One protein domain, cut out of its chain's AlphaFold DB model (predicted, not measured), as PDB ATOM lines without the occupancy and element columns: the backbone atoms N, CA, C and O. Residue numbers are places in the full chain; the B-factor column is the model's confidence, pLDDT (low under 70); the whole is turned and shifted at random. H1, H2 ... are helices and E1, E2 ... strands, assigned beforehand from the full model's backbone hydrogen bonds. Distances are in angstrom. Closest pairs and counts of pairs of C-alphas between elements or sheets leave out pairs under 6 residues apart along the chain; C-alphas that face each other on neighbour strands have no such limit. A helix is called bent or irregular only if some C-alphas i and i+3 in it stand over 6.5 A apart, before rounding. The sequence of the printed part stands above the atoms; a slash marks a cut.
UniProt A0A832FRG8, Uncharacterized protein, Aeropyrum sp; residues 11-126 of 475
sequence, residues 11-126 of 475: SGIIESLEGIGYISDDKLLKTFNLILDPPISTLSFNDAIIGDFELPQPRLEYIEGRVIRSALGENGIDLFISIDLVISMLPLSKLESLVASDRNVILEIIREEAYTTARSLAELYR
ATOM      1  N   SER A  11     131.771 166.361 191.774       84.31
ATOM      2  CA  SER A  11     132.844 165.780 190.960       84.31
ATOM      3  C   SER A  11     133.598 166.879 190.208       84.31
ATOM      4  O   SER A  11     134.814 166.962 190.341       84.31
ATOM      5  N   GLY A  12     132.883 167.832 189.601       86.75
ATOM      6  CA  GLY A  12     133.474 169.039 189.020       86.75
ATOM      7  C   GLY A  12     134.250 169.893 190.034       86.75
ATOM      8  O   GLY A  12     135.311 170.426 189.714       86.75
ATOM      9  N   ILE A  13     133.776 169.987 191.284       90.06
ATOM     10  CA  ILE A  13     134.510 170.681 192.361       90.06
ATOM     11  C   ILE A  13     135.792 169.925 192.736       90.06
ATOM     12  O   ILE A  13     136.835 170.555 192.898       90.06
ATOM     13  N   ILE A  14     135.747 168.595 192.860       91.31
ATOM     14  CA  ILE A  14     136.937 167.775 193.139       91.31
ATOM     15  C   ILE A  14     137.948 167.900 191.999       91.31
ATOM     16  O   ILE A  14     139.106 168.205 192.266       91.31
ATOM     17  N   GLU A  15     137.518 167.750 190.747       92.19
ATOM     18  CA  GLU A  15     138.380 167.909 189.570       92.19
ATOM     19  C   GLU A  15     139.015 169.305 189.525       92.19
ATOM     20  O   GLU A  15     140.211 169.450 189.268       92.19
ATOM     21  N   SER A  16     138.237 170.347 189.838       93.31
ATOM     22  CA  SER A  16     138.733 171.720 189.948       93.31
ATOM     23  C   SER A  16     139.786 171.859 191.056       93.31
ATOM     24  O   SER A  16     140.829 172.472 190.823       93.31
ATOM     25  N   LEU A  17     139.570 171.258 192.233       95.00
ATOM     26  CA  LEU A  17     140.532 171.266 193.343       95.00
ATOM     27  C   LEU A  17     141.827 170.518 193.006       95.00
ATOM     28  O   LEU A  17     142.914 171.024 193.281       95.00
ATOM     29  N   GLU A  18     141.730 169.340 192.391       93.75
ATOM     30  CA  GLU A  18     142.883 168.557 191.934       93.75
ATOM     31  C   GLU A  18     143.651 169.290 190.821       93.75
ATOM     32  O   GLU A  18     144.881 169.236 190.753       93.75
ATOM     33  N   GLY A  19     142.936 170.055 189.995       95.06
ATOM     34  CA  GLY A  19     143.484 170.876 188.923       95.06
ATOM     35  C   GLY A  19     144.141 172.192 189.363       95.06
ATOM     36  O   GLY A  19     144.782 172.837 188.530       95.06
ATOM     37  N   ILE A  20     144.041 172.603 190.637       95.62
ATOM     38  CA  ILE A  20     144.560 173.901 191.129       95.62
ATOM     39  C   ILE A  20     146.062 174.080 190.856       95.62
ATOM     40  O   ILE A  20     146.508 175.200 190.597       95.62
ATOM     41  N   GLY A  21     146.840 172.993 190.842       93.12
ATOM     42  CA  GLY A  21     148.271 173.027 190.518       93.12
ATOM     43  C   GLY A  21     148.588 173.544 189.108       93.12
ATOM     44  O   GLY A  21     149.670 174.083 188.888       93.12
ATOM     45  N   TYR A  22     147.639 173.441 188.173       95.56
ATOM     46  CA  TYR A  22     147.786 173.887 186.782       95.56
ATOM     47  C   TYR A  22     147.202 175.282 186.523       95.56
ATOM     48  O   TYR A  22     147.344 175.821 185.423       95.56
ATOM     49  N   ILE A  23     146.536 175.886 187.513       96.69
ATOM     50  CA  ILE A  23     145.988 177.238 187.400       96.69
ATOM     51  C   ILE A  23     147.108 178.261 187.610       96.69
ATOM     52  O   ILE A  23     147.918 178.143 188.533       96.69
ATOM     53  N   SER A  24     147.144 179.291 186.759       97.31
ATOM     54  CA  SER A  24     148.138 180.359 186.870       97.31
ATOM     55  C   SER A  24     147.998 181.138 188.179       97.31
ATOM     56  O   SER A  24     146.891 181.407 188.653       97.31
ATOM     57  N   ASP A  25     149.135 181.561 188.729       98.12
ATOM     58  CA  ASP A  25     149.208 182.314 189.986       98.12
ATOM     59  C   ASP A  25     148.315 183.563 189.982       98.12
ATOM     60  O   ASP A  25     147.573 183.808 190.931       98.12
ATOM     61  N   ASP A  26     148.332 184.335 188.888       97.94
ATOM     62  CA  ASP A  26     147.507 185.543 188.754       97.94
ATOM     63  C   ASP A  26     146.013 185.231 188.846       97.94
ATOM     64  O   ASP A  26     145.246 185.984 189.451       97.94
ATOM     65  N   LYS A  27     145.584 184.102 188.272       97.81
ATOM     66  CA  LYS A  27     144.184 183.685 188.298       97.81
ATOM     67  C   LYS A  27     143.773 183.189 189.685       97.81
ATOM     68  O   LYS A  27     142.673 183.521 190.131       97.81
ATOM     69  N   LEU A  28     144.643 182.454 190.383       97.94
ATOM     70  CA  LEU A  28     144.400 182.025 191.767       97.94
ATOM     71  C   LEU A  28     144.275 183.222 192.710       97.94
ATOM     72  O   LEU A  28     143.302 183.304 193.453       97.94
ATOM     73  N   LEU A  29     145.183 184.196 192.626       98.00
ATOM     74  CA  LEU A  29     145.125 185.401 193.463       98.00
ATOM     75  C   LEU A  29     143.913 186.265 193.155       98.00
ATOM     76  O   LEU A  29     143.264 186.773 194.066       98.00
ATOM     77  N   LYS A  30     143.566 186.413 191.871       98.31
ATOM     78  CA  LYS A  30     142.341 187.111 191.480       98.31
ATOM     79  C   LYS A  30     141.105 186.432 192.072       98.31
ATOM     80  O   LYS A  30     140.195 187.122 192.520       98.31
ATOM     81  N   THR A  31     141.086 185.100 192.096       98.38
ATOM     82  CA  THR A  31     139.998 184.322 192.703       98.38
ATOM     83  C   THR A  31     139.968 184.495 194.220       98.38
ATOM     84  O   THR A  31     138.913 184.795 194.766       98.38
ATOM     85  N   PHE A  32     141.118 184.379 194.887       98.25
ATOM     86  CA  PHE A  32     141.272 184.610 196.325       98.25
ATOM     87  C   PHE A  32     140.731 185.987 196.736       98.25
ATOM     88  O   PHE A  32     139.868 186.075 197.604       98.25
ATOM     89  N   ASN A  33     141.148 187.049 196.043       97.88
ATOM     90  CA  ASN A  33     140.676 188.409 196.312       97.88
ATOM     91  C   ASN A  33     139.161 188.551 196.103       97.88
ATOM     92  O   ASN A  33     138.488 189.186 196.909       97.88
ATOM     93  N   LEU A  34     138.614 187.917 195.058       97.88
ATOM     94  CA  LEU A  34     137.171 187.905 194.807       97.88
ATOM     95  C   LEU A  34     136.387 187.168 195.906       97.88
ATOM     96  O   LEU A  34     135.220 187.467 196.121       97.88
ATOM     97  N   ILE A  35     136.991 186.196 196.592       97.50
ATOM     98  CA  ILE A  35     136.354 185.462 197.696       97.50
ATOM     99  C   ILE A  35     136.395 186.251 199.004       97.50
ATOM    100  O   ILE A  35     135.463 186.141 199.805       97.50
ATOM    101  N   LEU A  36     137.453 187.034 199.228       95.62
ATOM    102  CA  LEU A  36     137.549 187.916 200.392       95.62
ATOM    103  C   LEU A  36     136.543 189.069 200.324       95.62
ATOM    104  O   LEU A  36     135.981 189.435 201.353       95.62
ATOM    105  N   ASP A  37     136.291 189.593 199.123       97.00
ATOM    106  CA  ASP A  37     135.310 190.653 198.875       97.00
ATOM    107  C   ASP A  37     134.377 190.292 197.701       97.00
ATOM    108  O   ASP A  37     134.509 190.804 196.582       97.00
ATOM    109  N   PRO A  38     133.453 189.336 197.908       96.31
ATOM    110  CA  PRO A  38     132.566 188.882 196.852       96.31
ATOM    111  C   PRO A  38     131.492 189.940 196.563       96.31
ATOM    112  O   PRO A  38     130.911 190.492 197.499       96.31
ATOM    113  N   PRO A  39     131.127 190.169 195.284       96.69
ATOM    114  CA  PRO A  39     130.125 191.162 194.898       96.69
ATOM    115  C   PRO A  39     128.706 190.644 195.183       96.69
ATOM    116  O   PRO A  39     127.947 190.289 194.276       96.69
ATOM    117  N   ILE A  40     128.367 190.556 196.469       97.38
ATOM    118  CA  ILE A  40     127.088 190.050 196.961       97.38
ATOM    119  C   ILE A  40     126.006 191.093 196.701       97.38
ATOM    120  O   ILE A  40     126.088 192.239 197.132       97.38
ATOM    121  N   SER A  41     124.956 190.658 196.022       97.38
ATOM    122  CA  SER A  41     123.687 191.365 195.930       97.38
ATOM    123  C   SER A  41     122.717 190.812 196.968       97.38
ATOM    124  O   SER A  41     122.639 189.598 197.171       97.38
ATOM    125  N   THR A  42     121.945 191.703 197.584       95.25
ATOM    126  CA  THR A  42     120.926 191.349 198.575       95.25
ATOM    127  C   THR A  42     119.564 191.808 198.080       95.25
ATOM    128  O   THR A  42     119.348 192.997 197.860       95.25
ATOM    129  N   LEU A  43     118.634 190.868 197.939       93.00
ATOM    130  CA  LEU A  43     117.215 191.154 197.769       93.00
ATOM    131  C   LEU A  43     116.554 191.077 199.147       93.00
ATOM    132  O   LEU A  43     116.406 189.993 199.718       93.00
ATOM    133  N   SER A  44     116.217 192.246 199.688       87.12
ATOM    134  CA  SER A  44     115.404 192.366 200.896       87.12
ATOM    135  C   SER A  44     113.930 192.187 200.543       87.12
ATOM    136  O   SER A  44     113.511 192.619 199.474       87.12
ATOM    137  N   PHE A  45     113.164 191.572 201.444       85.44
ATOM    138  CA  PHE A  45     111.707 191.460 201.333       85.44
ATOM    139  C   PHE A  45     110.977 192.421 202.281       85.44
ATOM    140  O   PHE A  45     109.782 192.264 202.518       85.44
ATOM    141  N   ASN A  46     111.687 193.392 202.868       83.56
ATOM    142  CA  ASN A  46     111.122 194.311 203.861       83.56
ATOM    143  C   ASN A  46     110.000 195.189 203.293       83.56
ATOM    144  O   ASN A  46     109.101 195.576 204.027       83.56
ATOM    145  N   ASP A  47     110.037 195.490 201.997       84.56
ATOM    146  CA  ASP A  47     109.009 196.247 201.281       84.56
ATOM    147  C   ASP A  47     107.651 195.526 201.244       84.56
ATOM    148  O   ASP A  47     106.608 196.174 201.157       84.56
ATOM    149  N   ALA A  48     107.647 194.199 201.381       85.44
ATOM    150  CA  ALA A  48     106.433 193.397 201.501       85.44
ATOM    151  C   ALA A  48     105.851 193.372 202.930       85.44
ATOM    152  O   ALA A  48     104.821 192.732 203.159       85.44
ATOM    153  N   ILE A  49     106.491 194.031 203.903       83.00
ATOM    154  CA  ILE A  49     106.157 193.918 205.323       83.00
ATOM    155  C   ILE A  49     105.862 195.301 205.924       83.00
ATOM    156  O   ILE A  49     106.624 196.249 205.781       83.00
ATOM    157  N   ILE A  50     104.748 195.427 206.653       83.56
ATOM    158  CA  ILE A  50     104.333 196.696 207.278       83.56
ATOM    159  C   ILE A  50     105.073 196.935 208.607       83.56
ATOM    160  O   ILE A  50     104.761 196.276 209.607       83.56
ATOM    161  N   GLY A  51     105.952 197.939 208.660       76.38
ATOM    162  CA  GLY A  51     106.545 198.480 209.892       76.38
ATOM    163  C   GLY A  51     108.028 198.838 209.764       76.38
ATOM    164  O   GLY A  51     108.656 198.521 208.760       76.38
ATOM    165  N   ASP A  52     108.578 199.473 210.800       71.19
ATOM    166  CA  ASP A  52     110.026 199.597 210.980       71.19
ATOM    167  C   ASP A  52     110.537 198.329 211.679       71.19
ATOM    168  O   ASP A  52     109.977 197.904 212.695       71.19
ATOM    169  N   PHE A  53     111.564 197.687 211.116       66.31
ATOM    170  CA  PHE A  53     112.085 196.417 211.627       66.31
ATOM    171  C   PHE A  53     113.488 196.593 212.192       66.31
ATOM    172  O   PHE A  53     114.426 196.894 211.459       66.31
ATOM    173  N   GLU A  54     113.638 196.314 213.482       67.19
ATOM    174  CA  GLU A  54     114.949 196.120 214.115       67.19
ATOM    175  C   GLU A  54     115.388 194.646 214.068       67.19
ATOM    176  O   GLU A  54     116.573 194.332 214.174       67.19
ATOM    177  N   LEU A  55     114.435 193.725 213.872       71.44
ATOM    178  CA  LEU A  55     114.692 192.289 213.841       71.44
ATOM    179  C   LEU A  55     115.103 191.806 212.441       71.44
ATOM    180  O   LEU A  55     114.518 192.252 211.447       71.44
ATOM    181  N   PRO A  56     116.018 190.822 212.346       73.81
ATOM    182  CA  PRO A  56     116.398 190.213 211.077       73.81
ATOM    183  C   PRO A  56     115.191 189.634 210.335       73.81
ATOM    184  O   PRO A  56     114.490 188.770 210.866       73.81
ATOM    185  N   GLN A  57     114.983 190.092 209.102       81.12
ATOM    186  CA  GLN A  57     113.954 189.590 208.193       81.12
ATOM    187  C   GLN A  57     114.566 188.649 207.144       81.12
ATOM    188  O   GLN A  57     115.771 188.730 206.869       81.12
ATOM    189  N   PRO A  58     113.757 187.764 206.528       79.69
ATOM    190  CA  PRO A  58     114.202 186.965 205.395       79.69
ATOM    191  C   PRO A  58     114.803 187.845 204.293       79.69
ATOM    192  O   PRO A  58     114.262 188.893 203.943       79.69
ATOM    193  N   ARG A  59     115.918 187.397 203.720       88.50
ATOM    194  CA  ARG A  59     116.573 188.038 202.573       88.50
ATOM    195  C   ARG A  59     117.237 186.990 201.696       88.50
ATOM    196  O   ARG A  59     117.709 185.963 202.190       88.50
ATOM    197  N   LEU A  60     117.311 187.264 200.401       92.25
ATOM    198  CA  LEU A  60     118.060 186.446 199.454       92.25
ATOM    199  C   LEU A  60     119.397 187.126 199.157       92.25
ATOM    200  O   LEU A  60     119.424 188.241 198.646       92.25
ATOM    201  N   GLU A  61     120.499 186.440 199.443       96.19
ATOM    202  CA  GLU A  61     121.839 186.887 199.062       96.19
ATOM    203  C   GLU A  61     122.354 186.042 197.902       96.19
ATOM    204  O   GLU A  61     122.238 184.811 197.917       96.19
ATOM    205  N   TYR A  62     122.923 186.697 196.895       97.81
ATOM    206  CA  TYR A  62     123.461 186.013 195.730       97.81
ATOM    207  C   TYR A  62     124.614 186.775 195.073       97.81
ATOM    208  O   TYR A  62     124.760 187.981 195.250       97.81
ATOM    209  N   ILE A  63     125.404 186.076 194.263       98.19
ATOM    210  CA  ILE A  63     126.415 186.661 193.376       98.19
ATOM    211  C   ILE A  63     125.994 186.394 191.932       98.19
ATOM    212  O   ILE A  63     125.642 185.269 191.575       98.19
ATOM    213  N   GLU A  64     126.025 187.416 191.081       97.88
ATOM    214  CA  GLU A  64     125.744 187.251 189.653       97.88
ATOM    215  C   GLU A  64     126.857 186.428 188.983       97.88
ATOM    216  O   GLU A  64     128.005 186.865 188.896       97.88
ATOM    217  N   GLY A  65     126.537 185.250 188.443       96.75
ATOM    218  CA  GLY A  65     127.535 184.339 187.872       96.75
ATOM    219  C   GLY A  65     128.263 184.927 186.661       96.75
ATOM    220  O   GLY A  65     129.426 184.611 186.421       96.75
ATOM    221  N   ARG A  66     127.624 185.853 185.928       97.38
ATOM    222  CA  ARG A  66     128.287 186.634 184.867       97.38
ATOM    223  C   ARG A  66     129.440 187.492 185.394       97.38
ATOM    224  O   ARG A  66     130.414 187.664 184.680       97.38
ATOM    225  N   VAL A  67     129.356 188.003 186.625       97.19
ATOM    226  CA  VAL A  67     130.423 188.818 187.231       97.19
ATOM    227  C   VAL A  67     131.642 187.941 187.507       97.19
ATOM    228  O   VAL A  67     132.758 188.308 187.147       97.19
ATOM    229  N   ILE A  68     131.414 186.737 188.041       97.38
ATOM    230  CA  ILE A  68     132.471 185.746 188.271       97.38
ATOM    231  C   ILE A  68     133.093 185.303 186.943       97.38
ATOM    232  O   ILE A  68     134.314 185.314 186.814       97.38
ATOM    233  N   ARG A  69     132.282 184.975 185.927       96.88
ATOM    234  CA  ARG A  69     132.790 184.564 184.606       96.88
ATOM    235  C   ARG A  69     133.574 185.665 183.897       96.88
ATOM    236  O   ARG A  69     134.641 185.393 183.359       96.88
ATOM    237  N   SER A  70     133.122 186.915 183.956       97.25
ATOM    238  CA  SER A  70     133.892 188.046 183.421       97.25
ATOM    239  C   SER A  70     135.238 188.217 184.133       97.25
ATOM    240  O   SER A  70     136.225 188.614 183.516       97.25
ATOM    241  N   ALA A  71     135.304 187.909 185.431       96.94
ATOM    242  CA  ALA A  71     136.534 188.004 186.205       96.94
ATOM    243  C   ALA A  71     137.476 186.804 185.987       96.94
ATOM    244  O   ALA A  71     138.688 187.004 185.885       96.94
ATOM    245  N   LEU A  72     136.951 185.579 185.921       97.06
ATOM    246  CA  LEU A  72     137.723 184.335 186.030       97.06
ATOM    247  C   LEU A  72     137.620 183.419 184.788       97.06
ATOM    248  O   LEU A  72     138.233 182.350 184.757       97.06
ATOM    249  N   GLY A  73     136.896 183.826 183.746       96.00
ATOM    250  CA  GLY A  73     136.623 183.035 182.539       96.00
ATOM    251  C   GLY A  73     135.439 182.072 182.694       96.00
ATOM    252  O   GLY A  73     134.793 182.035 183.738       96.00
ATOM    253  N   GLU A  74     135.161 181.274 181.659       92.19
ATOM    254  CA  GLU A  74     133.975 180.395 181.594       92.19
ATOM    255  C   GLU A  74     133.858 179.425 182.784       92.19
ATOM    256  O   GLU A  74     132.817 179.378 183.437       92.19
ATOM    257  N   ASN A  75     134.960 178.765 183.163       91.06
ATOM    258  CA  ASN A  75     135.018 177.856 184.323       91.06
ATOM    259  C   ASN A  75     135.246 178.600 185.657       91.06
ATOM    260  O   ASN A  75     135.696 178.031 186.648       91.06
ATOM    261  N   GLY A  76     135.011 179.913 185.677       94.12
ATOM    262  CA  GLY A  76     135.290 180.770 186.823       94.12
ATOM    263  C   GLY A  76     134.449 180.454 188.058       94.12
ATOM    264  O   GLY A  76     134.902 180.691 189.173       94.12
ATOM    265  N   ILE A  77     133.241 179.918 187.868       94.81
ATOM    266  CA  ILE A  77     132.338 179.568 188.970       94.81
ATOM    267  C   ILE A  77     132.884 178.386 189.774       94.81
ATOM    268  O   ILE A  77     132.982 178.495 190.993       94.81
ATOM    269  N   ASP A  78     133.286 177.302 189.111       94.12
ATOM    270  CA  ASP A  78     133.799 176.111 189.797       94.12
ATOM    271  C   ASP A  78     135.098 176.429 190.534       94.12
ATOM    272  O   ASP A  78     135.268 176.044 191.692       94.12
ATOM    273  N   LEU A  79     135.967 177.237 189.913       96.12
ATOM    274  CA  LEU A  79     137.177 177.734 190.560       96.12
ATOM    275  C   LEU A  79     136.850 178.600 191.787       96.12
ATOM    276  O   LEU A  79     137.465 178.420 192.835       96.12
ATOM    277  N   PHE A  80     135.870 179.506 191.693       97.62
ATOM    278  CA  PHE A  80     135.427 180.318 192.830       97.62
ATOM    279  C   PHE A  80     134.927 179.443 193.984       97.62
ATOM    280  O   PHE A  80     135.387 179.610 195.108       97.62
ATOM    281  N   ILE A  81     134.029 178.487 193.717       96.56
ATOM    282  CA  ILE A  81     133.481 177.595 194.750       96.56
ATOM    283  C   ILE A  81     134.589 176.737 195.372       96.56
ATOM    284  O   ILE A  81     134.634 176.586 196.590       96.56
ATOM    285  N   SER A  82     135.500 176.206 194.554       96.56
ATOM    286  CA  SER A  82     136.607 175.356 195.012       96.56
ATOM    287  C   SER A  82     137.528 176.105 195.972       96.56
ATOM    288  O   SER A  82     137.814 175.631 197.070       96.56
ATOM    289  N   ILE A  83     137.959 177.309 195.589       97.88
ATOM    290  CA  ILE A  83     138.847 178.127 196.419       97.88
ATOM    291  C   ILE A  83     138.095 178.674 197.646       97.88
ATOM    292  O   ILE A  83     138.673 178.737 198.730       97.88
ATOM    293  N   ASP A  84     136.802 179.006 197.526       97.81
ATOM    294  CA  ASP A  84     135.972 179.413 198.669       97.81
ATOM    295  C   ASP A  84     135.866 178.286 199.694       97.81
ATOM    296  O   ASP A  84     136.020 178.526 200.890       97.81
ATOM    297  N   LEU A  85     135.681 177.043 199.245       96.75
ATOM    298  CA  LEU A  85     135.661 175.875 200.117       96.75
ATOM    299  C   LEU A  85     137.002 175.688 200.840       96.75
ATOM    300  O   LEU A  85     137.005 175.513 202.057       96.75
ATOM    301  N   VAL A  86     138.130 175.805 200.130       97.56
ATOM    302  CA  VAL A  86     139.478 175.733 200.728       97.56
ATOM    303  C   VAL A  86     139.651 176.778 201.829       97.56
ATOM    304  O   VAL A  86     139.950 176.428 202.968       97.56
ATOM    305  N   ILE A  87     139.419 178.056 201.514       97.75
ATOM    306  CA  ILE A  87     139.632 179.173 202.447       97.75
ATOM    307  C   ILE A  87     138.678 179.075 203.636       97.75
ATOM    308  O   ILE A  87     139.058 179.304 204.782       97.75
ATOM    309  N   SER A  88     137.416 178.744 203.374       96.44
ATOM    310  CA  SER A  88     136.358 178.800 204.379       96.44
ATOM    311  C   SER A  88     136.378 177.641 205.375       96.44
ATOM    312  O   SER A  88     135.695 177.728 206.399       96.44
ATOM    313  N   MET A  89     137.157 176.593 205.105       96.44
ATOM    314  CA  MET A  89     137.433 175.507 206.045       96.44
ATOM    315  C   MET A  89     138.704 175.729 206.870       96.44
ATOM    316  O   MET A  89     138.938 174.970 207.811       96.44
ATOM    317  N   LEU A  90     139.512 176.751 206.572       97.31
ATOM    318  CA  LEU A  90     140.733 177.014 207.331       97.31
ATOM    319  C   LEU A  90     140.429 177.318 208.810       97.31
ATOM    320  O   LEU A  90     139.442 177.997 209.113       97.31
ATOM    321  N   PRO A  91     141.298 176.869 209.732       97.38
ATOM    322  CA  PRO A  91     141.321 177.371 211.101       97.38
ATOM    323  C   PRO A  91     141.453 178.898 211.115       97.38
ATOM    324  O   PRO A  91     142.159 179.462 210.272       97.38
ATOM    325  N   LEU A  92     140.812 179.571 212.076       97.44
ATOM    326  CA  LEU A  92     140.827 181.035 212.179       97.44
ATOM    327  C   LEU A  92     142.248 181.610 212.144       97.44
ATOM    328  O   LEU A  92     142.487 182.576 211.427       97.44
ATOM    329  N   SER A  93     143.195 181.012 212.870       96.62
ATOM    330  CA  SER A  93     144.581 181.495 212.906       96.62
ATOM    331  C   SER A  93     145.269 181.422 211.536       96.62
ATOM    332  O   SER A  93     145.919 182.380 211.114       96.62
ATOM    333  N   LYS A  94     145.075 180.315 210.801       96.62
ATOM    334  CA  LYS A  94     145.603 180.136 209.439       96.62
ATOM    335  C   LYS A  94     144.922 181.091 208.456       96.62
ATOM    336  O   LYS A  94     145.601 181.636 207.596       96.62
ATOM    337  N   LEU A  95     143.621 181.354 208.614       96.62
ATOM    338  CA  LEU A  95     142.889 182.338 207.809       96.62
ATOM    339  C   LEU A  95     143.390 183.772 208.045       96.62
ATOM    340  O   LEU A  95     143.669 184.479 207.081       96.62
ATOM    341  N   GLU A  96     143.534 184.195 209.306       95.69
ATOM    342  CA  GLU A  96     144.080 185.517 209.656       95.69
ATOM    343  C   GLU A  96     145.497 185.688 209.088       95.69
ATOM    344  O   GLU A  96     145.797 186.707 208.465       95.69
ATOM    345  N   SER A  97     146.348 184.664 209.235       95.25
ATOM    346  CA  SER A  97     147.698 184.669 208.667       95.25
ATOM    347  C   SER A  97     147.672 184.749 207.145       95.25
ATOM    348  O   SER A  97     148.437 185.519 206.568       95.25
ATOM    349  N   LEU A  98     146.800 183.983 206.483       95.44
ATOM    350  CA  LEU A  98     146.691 183.951 205.026       95.44
ATOM    351  C   LEU A  98     146.331 185.330 204.460       95.44
ATOM    352  O   LEU A  98     146.950 185.778 203.501       95.44
ATOM    353  N   VAL A  99     145.374 186.026 205.080       94.25
ATOM    354  CA  VAL A  99     144.938 187.368 204.653       94.25
ATOM    355  C   VAL A  99     146.040 188.420 204.830       94.25
ATOM    356  O   VAL A  99     146.097 189.378 204.064       94.25
ATOM    357  N   ALA A 100     146.929 188.241 205.808       94.19
ATOM    358  CA  ALA A 100     148.053 189.142 206.064       94.19
ATOM    359  C   ALA A 100     149.345 188.770 205.307       94.19
ATOM    360  O   ALA A 100     150.345 189.479 205.426       94.19
ATOM    361  N   SER A 101     149.352 187.654 204.575       95.81
ATOM    362  CA  SER A 101     150.556 187.102 203.951       95.81
ATOM    363  C   SER A 101     150.880 187.741 202.601       95.81
ATOM    364  O   SER A 101     150.030 188.342 201.944       95.81
ATOM    365  N   ASP A 102     152.126 187.572 202.156       96.81
ATOM    366  CA  ASP A 102     152.503 187.924 200.793       96.81
ATOM    367  C   ASP A 102     151.908 186.960 199.753       96.81
ATOM    368  O   ASP A 102     151.380 185.883 200.048       96.81
ATOM    369  N   ARG A 103     152.029 187.370 198.489       97.19
ATOM    370  CA  ARG A 103     151.531 186.645 197.322       97.19
ATOM    371  C   ARG A 103     151.969 185.175 197.273       97.19
ATOM    372  O   ARG A 103     151.153 184.327 196.917       97.19
ATOM    373  N   ASN A 104     153.234 184.876 197.559       96.75
ATOM    374  CA  ASN A 104     153.783 183.532 197.375       96.75
ATOM    375  C   ASN A 104     153.258 182.583 198.452       96.75
ATOM    376  O   ASN A 104     152.838 181.473 198.133       96.75
ATOM    377  N   VAL A 105     153.193 183.059 199.696       96.44
ATOM    378  CA  VAL A 105     152.640 182.298 200.822       96.44
ATOM    379  C   VAL A 105     151.154 181.995 200.607       96.44
ATOM    380  O   VAL A 105     150.711 180.874 200.859       96.44
ATOM    381  N   ILE A 106     150.379 182.950 200.072       97.56
ATOM    382  CA  ILE A 106     148.963 182.722 199.738       97.56
ATOM    383  C   ILE A 106     148.808 181.568 198.743       97.56
ATOM    384  O   ILE A 106     147.993 180.666 198.947       97.56
ATOM    385  N   LEU A 107     149.596 181.589 197.668       97.56
ATOM    386  CA  LEU A 107     149.549 180.571 196.620       97.56
ATOM    387  C   LEU A 107     149.953 179.187 197.133       97.56
ATOM    388  O   LEU A 107     149.327 178.197 196.757       97.56
ATOM    389  N   GLU A 108     150.981 179.120 197.980       96.38
ATOM    390  CA  GLU A 108     151.440 177.879 198.604       96.38
ATOM    391  C   GLU A 108     150.339 177.254 199.466       96.38
ATOM    392  O   GLU A 108     149.954 176.107 199.234       96.38
ATOM    393  N   ILE A 109     149.753 178.035 200.380       96.00
ATOM    394  CA  ILE A 109     148.690 177.563 201.274       96.00
ATOM    395  C   ILE A 109     147.460 177.108 200.483       96.00
ATOM    396  O   ILE A 109     146.900 176.053 200.776       96.00
ATOM    397  N   ILE A 110     147.031 177.874 199.473       97.31
ATOM    398  CA  ILE A 110     145.879 177.505 198.637       97.31
ATOM    399  C   ILE A 110     146.112 176.152 197.956       97.31
ATOM    400  O   ILE A 110     145.210 175.315 197.944       97.31
ATOM    401  N   ARG A 111     147.307 175.920 197.402       96.62
ATOM    402  CA  ARG A 111     147.649 174.664 196.715       96.62
ATOM    403  C   ARG A 111     147.730 173.481 197.677       96.62
ATOM    404  O   ARG A 111     147.198 172.417 197.370       96.62
ATOM    405  N   GLU A 112     148.357 173.668 198.835       95.62
ATOM    406  CA  GLU A 112     148.449 172.648 199.885       95.62
ATOM    407  C   GLU A 112     147.053 172.229 200.380       95.62
ATOM    408  O   GLU A 112     146.707 171.044 200.462       95.62
ATOM    409  N   GLU A 113     146.209 173.214 200.681       96.81
ATOM    410  CA  GLU A 113     144.897 172.976 201.277       96.81
ATOM    411  C   GLU A 113     143.852 172.527 200.254       96.81
ATOM    412  O   GLU A 113     142.898 171.838 200.627       96.81
ATOM    413  N   ALA A 114     144.047 172.828 198.967       97.19
ATOM    414  CA  ALA A 114     143.248 172.280 197.874       97.19
ATOM    415  C   ALA A 114     143.298 170.751 197.838       97.19
ATOM    416  O   ALA A 114     142.249 170.105 197.837       97.19
ATOM    417  N   TYR A 115     144.501 170.169 197.889       95.06
ATOM    418  CA  TYR A 115     144.672 168.716 197.893       95.06
ATOM    419  C   TYR A 115     143.989 168.073 199.105       95.06
ATOM    420  O   TYR A 115     143.273 167.076 198.990       95.06
ATOM    421  N   THR A 116     144.161 168.676 200.283       95.06
ATOM    422  CA  THR A 116     143.556 168.143 201.507       95.06
ATOM    423  C   THR A 116     142.029 168.274 201.489       95.06
ATOM    424  O   THR A 116     141.323 167.367 201.925       95.06
ATOM    425  N   THR A 117     141.502 169.355 200.913       95.94
ATOM    426  CA  THR A 117     140.060 169.569 200.714       95.94
ATOM    427  C   THR A 117     139.462 168.571 199.721       95.94
ATOM    428  O   THR A 117     138.413 167.998 200.007       95.94
ATOM    429  N   ALA A 118     140.142 168.288 198.607       95.12
ATOM    430  CA  ALA A 118     139.715 167.261 197.654       95.12
ATOM    431  C   ALA A 118     139.606 165.881 198.326       95.12
ATOM    432  O   ALA A 118     138.625 165.165 198.131       95.12
ATOM    433  N   ARG A 119     140.560 165.536 199.203       94.00
ATOM    434  CA  ARG A 119     140.503 164.295 199.990       94.00
ATOM    435  C   ARG A 119     139.319 164.249 200.957       94.00
ATOM    436  O   ARG A 119     138.665 163.210 201.026       94.00
ATOM    437  N   SER A 120     139.034 165.341 201.668       93.88
ATOM    438  CA  SER A 120     137.851 165.446 202.540       93.88
ATOM    439  C   SER A 120     136.546 165.240 201.759       93.88
ATOM    440  O   SER A 120     135.659 164.518 202.210       93.88
ATOM    441  N   LEU A 121     136.441 165.813 200.557       92.56
ATOM    442  CA  LEU A 121     135.286 165.611 199.677       92.56
ATOM    443  C   LEU A 121     135.176 164.169 199.172       92.56
ATOM    444  O   LEU A 121     134.084 163.608 199.130       92.56
ATOM    445  N   ALA A 122     136.298 163.544 198.814       91.75
ATOM    446  CA  ALA A 122     136.314 162.145 198.398       91.75
ATOM    447  C   ALA A 122     135.901 161.191 199.537       91.75
ATOM    448  O   ALA A 122     135.309 160.146 199.274       91.75
ATOM    449  N   GLU A 123     136.194 161.536 200.795       91.94
ATOM    450  CA  GLU A 123     135.691 160.812 201.970       91.94
ATOM    451  C   GLU A 123     134.170 160.946 202.098       91.94
ATOM    452  O   GLU A 123     133.490 159.940 202.282       91.94
ATOM    453  N   LEU A 124     133.633 162.155 201.908       90.88
ATOM    454  CA  LEU A 124     132.193 162.431 201.949       90.88
ATOM    455  C   LEU A 124     131.403 161.555 200.956       90.88
ATOM    456  O   LEU A 124     130.348 161.038 201.302       90.88
ATOM    457  N   TYR A 125     131.956 161.295 199.768       88.00
ATOM    458  CA  TYR A 125     131.366 160.402 198.757       88.00
ATOM    459  C   TYR A 125     131.312 158.919 199.143       88.00
ATOM    460  O   TYR A 125     130.594 158.142 198.513       88.00
ATOM    461  N   ARG A 126     132.104 158.499 200.132       90.69
ATOM    462  CA  ARG A 126     132.152 157.103 200.598       90.69
ATOM    463  C   ARG A 126     131.206 156.840 201.758       90.69
ATOM    464  O   ARG A 126     131.020 155.679 202.119       90.69
TER     465      ARG A 126
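This is residues 11 to 126 of the 475 residues of an uncharacterized protein of Aeropyrum sp (UniProt A0A832FRG8). The body is a cluster of six mostly crossed helices with H4 in its middle, touching H1, H2, H3 and H6, and from one side of it a two-stranded hairpin, E1 and E2, reaches out as a long arm whose tip, residues 50 to 55, stands free. Long H6 crosses H4 and folds back on H5 at one margin of the body. The 116 printed residues hold H1, H2, E1, E2, H3, H4, H5 and H6 in that order, six named helices and two antiparallel strands, mostly helix. The whole is loose, with a radius of gyration of the C-alphas of 17.0 A, and spans 52 by 34 by 31 A, the arm making the length.

Start at H1, residues 11 to 22, which touches H6, residues 103 to 124, opposite ways at a shallow tilt of 29 degrees; their closest C-alphas, Ile 14 and Ala 118, are 5.3 A apart. With residues 12 to 17 alone H1 touches H4, residues 76 to 88, about perpendicular at 85 degrees, closest at the C-alphas of Ile 13 and Ser 82, 5.8 A. Next, H2, residues 25 to 36, touches H4 with residues 31 to 35 alone, closest at the C-alphas of Thr 31 and Phe 80, 6.1 A. Look then at the hairpin of E1, residues 40 to 44, and E2, residues 59 to 64: N 41 and O 62 are 2.8 A apart, and N 62 and O 41 2.9 A, within hydrogen-bond range. H3, residues 65 to 72, touches H4, closest at the C-alphas of Arg 69 and Gly 76, 5.1 A. H4 and H6 touch at 90 degrees, about perpendicular, closest at the C-alphas of Val 86 and Ala 114, 5.9 A. H5, residues 92 to 100, forms a helical hairpin with H6, closest at the C-alphas of Leu 98 and Ile 106, 5.9 A; it is apart from H1, H2 and H3. Every O i to N i+4 pair is within hydrogen-bond range in H2, H3, H4 and H5, against 6 of 8 in H1 and 17 of 18 in H6.

Find C-alpha 11 at (132.844, 165.780, 190.960); from there H1 runs 17.5 A and is irregular, C-alphas 18 and 21 being 7.1 A apart. H2 measures 16.6 A, E1 12.5 A, E2 15.9 A, H3 10.4 A, H4 17.7 A and H5 12.5 A. H6, 31.3 A, ends at C-alpha 124, (132.193, 162.431, 201.949).

The farthest C-alphas, Tyr 22 and Gly 51, are 53.3 A apart. The printed part has no cut. The link from E1 to E2, 14 residues, is long; the others are tight. Mean pLDDT of the printed part is 93.4, and residues 53 to 54 are under 70.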